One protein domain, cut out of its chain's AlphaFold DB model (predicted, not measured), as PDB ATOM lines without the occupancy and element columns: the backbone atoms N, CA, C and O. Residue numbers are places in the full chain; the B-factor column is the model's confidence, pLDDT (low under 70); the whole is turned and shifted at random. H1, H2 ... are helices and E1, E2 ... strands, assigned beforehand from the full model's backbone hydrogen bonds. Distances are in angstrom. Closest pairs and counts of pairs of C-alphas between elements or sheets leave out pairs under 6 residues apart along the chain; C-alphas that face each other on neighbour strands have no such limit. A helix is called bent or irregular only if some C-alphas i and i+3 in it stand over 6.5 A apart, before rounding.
ATOM      1  N   LYS A   2      99.952  91.634  92.912       87.69
ATOM      2  CA  LYS A   2      99.483  92.173  91.606       87.69
ATOM      3  C   LYS A   2      99.236  91.114  90.516       87.69
ATOM      4  O   LYS A   2      98.207  91.154  89.861       87.69
ATOM      5  N   LYS A   3     100.137  90.132  90.364       93.75
ATOM      6  CA  LYS A   3      99.974  89.034  89.387       93.75
ATOM      7  C   LYS A   3      98.721  88.187  89.649       93.75
ATOM      8  O   LYS A   3      98.014  87.855  88.714       93.75
ATOM      9  N   ILE A   4      98.423  87.901  90.917       96.19
ATOM     10  CA  ILE A   4      97.232  87.133  91.317       96.19
ATOM     11  C   ILE A   4      95.963  87.942  91.033       96.19
ATOM     12  O   ILE A   4      95.015  87.406  90.477       96.19
ATOM     13  N   VAL A   5      95.973  89.245  91.331       96.88
ATOM     14  CA  VAL A   5      94.854  90.148  91.012       96.88
ATOM     15  C   VAL A   5      94.582  90.189  89.504       96.88
ATOM     16  O   VAL A   5      93.431  90.097  89.096       96.88
ATOM     17  N   ILE A   6      95.627  90.259  88.672       97.50
ATOM     18  CA  ILE A   6      95.483  90.216  87.207       97.50
ATOM     19  C   ILE A   6      94.869  88.886  86.757       97.50
ATOM     20  O   ILE A   6      93.941  88.890  85.958       97.50
ATOM     21  N   VAL A   7      95.341  87.756  87.296       97.81
ATOM     22  CA  VAL A   7      94.784  86.433  86.972       97.81
ATOM     23  C   VAL A   7      93.301  86.350  87.346       97.81
ATOM     24  O   VAL A   7      92.496  85.909  86.531       97.81
ATOM     25  N   ILE A   8      92.921  86.832  88.532       98.06
ATOM     26  CA  ILE A   8      91.520  86.856  88.977       98.06
ATOM     27  C   ILE A   8      90.662  87.715  88.044       98.06
ATOM     28  O   ILE A   8      89.580  87.286  87.657       98.06
ATOM     29  N   LEU A   9      91.143  88.897  87.646       98.25
ATOM     30  CA  LEU A   9      90.413  89.775  86.728       98.25
ATOM     31  C   LEU A   9      90.206  89.127  85.358       98.25
ATOM     32  O   LEU A   9      89.101  89.178  84.828       98.25
ATOM     33  N   VAL A  10      91.234  88.480  84.804       98.31
ATOM     34  CA  VAL A  10      91.118  87.774  83.519       98.31
ATOM     35  C   VAL A  10      90.094  86.641  83.608       98.31
ATOM     36  O   VAL A  10      89.243  86.524  82.729       98.31
ATOM     37  N   ILE A  11      90.125  85.845  84.682       98.44
ATOM     38  CA  ILE A  11      89.150  84.767  84.900       98.44
ATOM     39  C   ILE A  11      87.735  85.335  85.049       98.44
ATOM     40  O   ILE A  11      86.803  84.816  84.441       98.44
ATOM     41  N   ALA A  12      87.568  86.414  85.814       98.44
ATOM     42  CA  ALA A  12      86.272  87.055  86.002       98.44
ATOM     43  C   ALA A  12      85.698  87.564  84.672       98.44
ATOM     44  O   ALA A  12      84.542  87.285  84.363       98.44
ATOM     45  N   VAL A  13      86.513  88.243  83.857       98.56
ATOM     46  CA  VAL A  13      86.111  88.698  82.518       98.56
ATOM     47  C   VAL A  13      85.703  87.510  81.651       98.56
ATOM     48  O   VAL A  13      84.634  87.550  81.052       98.56
ATOM     49  N   LEU A  14      86.489  86.429  81.638       98.56
ATOM     50  CA  LEU A  14      86.176  85.234  80.854       98.56
ATOM     51  C   LEU A  14      84.833  84.609  81.264       98.56
ATOM     52  O   LEU A  14      84.012  84.307  80.400       98.56
ATOM     53  N   ILE A  15      84.582  84.457  82.569       98.50
ATOM     54  CA  ILE A  15      83.315  83.919  83.089       98.50
ATOM     55  C   ILE A  15      82.143  84.813  82.675       98.50
ATOM     56  O   ILE A  15      81.129  84.304  82.200       98.50
ATOM     57  N   ILE A  16      82.289  86.135  82.809       98.44
ATOM     58  CA  ILE A  16      81.253  87.097  82.416       98.44
ATOM     59  C   ILE A  16      80.971  86.997  80.916       98.44
ATOM     60  O   ILE A  16      79.810  86.950  80.521       98.44
ATOM     61  N   THR A  17      82.006  86.925  80.075       98.19
ATOM     62  CA  THR A  17      81.839  86.792  78.624       98.19
ATOM     63  C   THR A  17      81.127  85.492  78.259       98.19
ATOM     64  O   THR A  17      80.194  85.520  77.460       98.19
ATOM     65  N   ILE A  18      81.509  84.361  78.860       98.06
ATOM     66  CA  ILE A  18      80.867  83.065  78.600       98.06
ATOM     67  C   ILE A  18      79.400  83.086  79.042       98.06
ATOM     68  O   ILE A  18      78.527  82.676  78.279       98.06
ATOM     69  N   ALA A  19      79.112  83.600  80.240       96.62
ATOM     70  CA  ALA A  19      77.745  83.722  80.739       96.62
ATOM     71  C   ALA A  19      76.904  84.632  79.833       96.62
ATOM     72  O   ALA A  19      75.806  84.255  79.428       96.62
ATOM     73  N   PHE A  20      77.443  85.790  79.445       96.50
ATOM     74  CA  PHE A  20      76.774  86.705  78.527       96.50
ATOM     75  C   PHE A  20      76.438  86.020  77.200       96.50
ATOM     76  O   PHE A  20      75.287  86.058  76.779       96.50
ATOM     77  N   LEU A  21      77.398  85.332  76.575       96.88
ATOM     78  CA  LEU A  21      77.155  84.607  75.326       96.88
ATOM     79  C   LEU A  21      76.103  83.501  75.500       96.88
ATOM     80  O   LEU A  21      75.229  83.359  74.644       96.88
ATOM     81  N   ARG A  22      76.134  82.756  76.616       93.81
ATOM     82  CA  ARG A  22      75.151  81.699  76.910       93.81
ATOM     83  C   ARG A  22      73.726  82.241  76.962       93.81
ATOM     84  O   ARG A  22      72.835  81.612  76.389       93.81
ATOM     85  N   PHE A  23      73.510  83.363  77.644       91.50
ATOM     86  CA  PHE A  23      72.173  83.929  77.831       91.50
ATOM     87  C   PHE A  23      71.723  84.808  76.659       91.50
ATOM     88  O   PHE A  23      70.537  84.831  76.347       91.50
ATOM     89  N   ALA A  24      72.648  85.490  75.978       93.81
ATOM     90  CA  ALA A  24      72.324  86.332  74.829       93.81
ATOM     91  C   ALA A  24      72.020  85.515  73.564       93.81
ATOM     92  O   ALA A  24      71.146  85.898  72.793       93.81
ATOM     93  N   LEU A  25      72.733  84.404  73.340       92.69
ATOM     94  CA  LEU A  25      72.614  83.617  72.104       92.69
ATOM     95  C   LEU A  25      71.884  82.288  72.291       92.69
ATOM     96  O   LEU A  25      71.251  81.801  71.360       92.69
ATOM     97  N   GLY A  26      71.976  81.670  73.468       87.44
ATOM     98  CA  GLY A  26      71.499  80.301  73.666       87.44
ATOM     99  C   GLY A  26      70.000  80.158  73.955       87.44
ATOM    100  O   GLY A  26      69.551  79.040  74.188       87.44
ATOM    101  N   GLY A  27      69.235  81.254  73.964       88.38
ATOM    102  CA  GLY A  27      67.778  81.239  74.138       88.38
ATOM    103  C   GLY A  27      67.293  80.745  75.510       88.38
ATOM    104  O   GLY A  27      68.081  80.488  76.421       88.38
ATOM    105  N   ASN A  28      65.969  80.628  75.655       90.62
ATOM    106  CA  ASN A  28      65.336  80.166  76.892       90.62
ATOM    107  C   ASN A  28      65.473  78.642  77.040       90.62
ATOM    108  O   ASN A  28      65.022  77.914  76.162       90.62
ATOM    109  N   GLU A  29      66.063  78.168  78.141       92.38
ATOM    110  CA  GLU A  29      66.201  76.740  78.480       92.38
ATOM    111  C   GLU A  29      64.936  76.112  79.072       92.38
ATOM    112  O   GLU A  29      64.872  74.897  79.194       92.38
ATOM    113  N   ASP A  30      63.951  76.907  79.482       94.00
ATOM    114  CA  ASP A  30      62.694  76.420  80.056       94.00
ATOM    115  C   ASP A  30      61.578  76.490  79.006       94.00
ATOM    116  O   ASP A  30      60.570  77.168  79.187       94.00
ATOM    117  N   THR A  31      61.793  75.880  77.833       94.88
ATOM    118  CA  THR A  31      60.853  76.006  76.707       94.88
ATOM    119  C   THR A  31      60.769  74.773  75.806       94.88
ATOM    120  O   THR A  31      61.682  73.953  75.724       94.88
ATOM    121  N   TRP A  32      59.669  74.665  75.066       95.19
ATOM    122  CA  TRP A  32      59.533  73.726  73.955       95.19
ATOM    123  C   TRP A  32      59.914  74.437  72.654       95.19
ATOM    124  O   TRP A  32      59.432  75.534  72.378       95.19
ATOM    125  N   LEU A  33      60.797  73.831  71.862       94.31
ATOM    126  CA  LEU A  33      61.182  74.337  70.545       94.31
ATOM    127  C   LEU A  33      60.410  73.579  69.475       94.31
ATOM    128  O   LEU A  33      60.359  72.353  69.515       94.31
ATOM    129  N   CYS A  34      59.845  74.290  68.504       93.94
ATOM    130  CA  CYS A  34      59.329  73.634  67.312       93.94
ATOM    131  C   CYS A  34      60.495  73.379  66.358       93.94
ATOM    132  O   CYS A  34      61.161  74.315  65.918       93.94
ATOM    133  N   GLN A  35      60.784  72.110  66.089       93.19
ATOM    134  CA  GLN A  35      61.821  71.692  65.153       93.19
ATOM    135  C   GLN A  35      61.241  70.621  64.238       93.19
ATOM    136  O   GLN A  35      60.770  69.589  64.710       93.19
ATOM    137  N   ASN A  36      61.275  70.859  62.925       92.12
ATOM    138  CA  ASN A  36      60.745  69.935  61.913       92.12
ATOM    139  C   ASN A  36      59.276  69.529  62.157       92.12
ATOM    140  O   ASN A  36      58.917  68.364  61.998       92.12
ATOM    141  N   GLY A  37      58.432  70.471  62.592       92.88
ATOM    142  CA  GLY A  37      57.024  70.195  62.898       92.88
ATOM    143  C   GLY A  37      56.798  69.342  64.156       92.88
ATOM    144  O   GLY A  37      55.701  68.827  64.368       92.88
ATOM    145  N   GLN A  38      57.821  69.175  65.004       94.62
ATOM    146  CA  GLN A  38      57.708  68.496  66.293       94.62
ATOM    147  C   GLN A  38      58.172  69.377  67.452       94.62
ATOM    148  O   GLN A  38      59.188  70.070  67.370       94.62
ATOM    149  N   TRP A  39      57.437  69.319  68.563       96.12
ATOM    150  CA  TRP A  39      57.870  69.930  69.813       96.12
ATOM    151  C   TRP A  39      59.016  69.117  70.407       96.12
ATOM    152  O   TRP A  39      58.842  67.976  70.836       96.12
ATOM    153  N   VAL A  40      60.192  69.727  70.452       95.06
ATOM    154  CA  VAL A  40      61.390  69.179  71.075       95.06
ATOM    155  C   VAL A  40      61.638  69.927  72.372       95.06
ATOM    156  O   VAL A  40      61.626  71.158  72.429       95.06
ATOM    157  N   LYS A  41      61.865  69.172  73.439       95.38
ATOM    158  CA  LYS A  41      62.187  69.725  74.748       95.38
ATOM    159  C   LYS A  41      63.531  70.461  74.676       95.38
ATOM    160  O   LYS A  41      64.537  69.846  74.329       95.38
ATOM    161  N   HIS A  42      63.568  71.741  75.033       94.44
ATOM    162  CA  HIS A  42      64.818  72.451  75.292       94.44
ATOM    163  C   HIS A  42      64.974  72.587  76.801       94.44
ATOM    164  O   HIS A  42      64.047  73.034  77.462       94.44
ATOM    165  N   GLY A  43      66.098  72.103  77.340       92.81
ATOM    166  CA  GLY A  43      66.353  72.035  78.781       92.81
ATOM    167  C   GLY A  43      65.300  71.228  79.547       92.81
ATOM    168  O   GLY A  43      65.059  70.050  79.255       92.81
ATOM    169  N   ASN A  44      64.689  71.847  80.557       94.50
ATOM    170  CA  ASN A  44      63.689  71.201  81.407       94.50
ATOM    171  C   ASN A  44      62.420  72.046  81.592       94.50
ATOM    172  O   ASN A  44      62.192  72.479  82.719       94.50
TER     173      ASN A  44
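What this domain is: This is residues 2 to 44 of the 56 residues of an uncharacterized protein of Candidatus Beckwithbacteria bacterium (UniProt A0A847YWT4). One long, straight helix, H1, sticks out like a handle from a small head, a two-stranded hairpin of E1 and E2 at the far end of the printed part. The helix makes most of the length, and its residues 2 to 25 stand free of the rest. The printed part has 43 residues with one named helix followed by two named strands, in the order H1, E1, E2; the strands form an antiparallel sheet of two, and the class is mixed, helices and strands. The whole is extended, with a radius of gyration of the C-alphas of 17.0 A, and the C-alphas span 55 by 16 by 10 A, a rod in outline.

Where its parts are: H1 holds residues 2 to 25 and measures 34.3 A from C-alpha 2 at (99.483, 92.173, 91.606) to C-alpha 25 at (72.614, 83.617, 72.104). E1 holds residues 30 to 35 and is 15.7 A long from first to last C-alpha. E2 holds residues 38 to 43, is 15.6 A long, and ends with C-alpha 43 at (66.353, 72.035, 78.781).

How they stand to each other: In H1, which is not bent, every O i to N i+4 pair is within hydrogen-bond range. A tight link of 4 residues joins H1 to E1. H1 and E2 are apart. E1 and E2 form a hairpin, joined by a tight link of 2 residues, and are antiparallel with 148 degrees between their directions. The C-alphas of Cys 34 and Trp 39 face each other at 4.7 A, and those of Asp 30 and Gly 43 at 5.9 A. N 40 and O 33 are within hydrogen-bond range at 2.8 A, as are N 35 and O 38 at 2.9 A.

The domain as a whole: The two C-alphas farthest apart are those of Lys 2 and Gly 37, 55.8 A. The printed part has no cut and no long link. Its mean pLDDT is 95.0, and no printed residue is under 70.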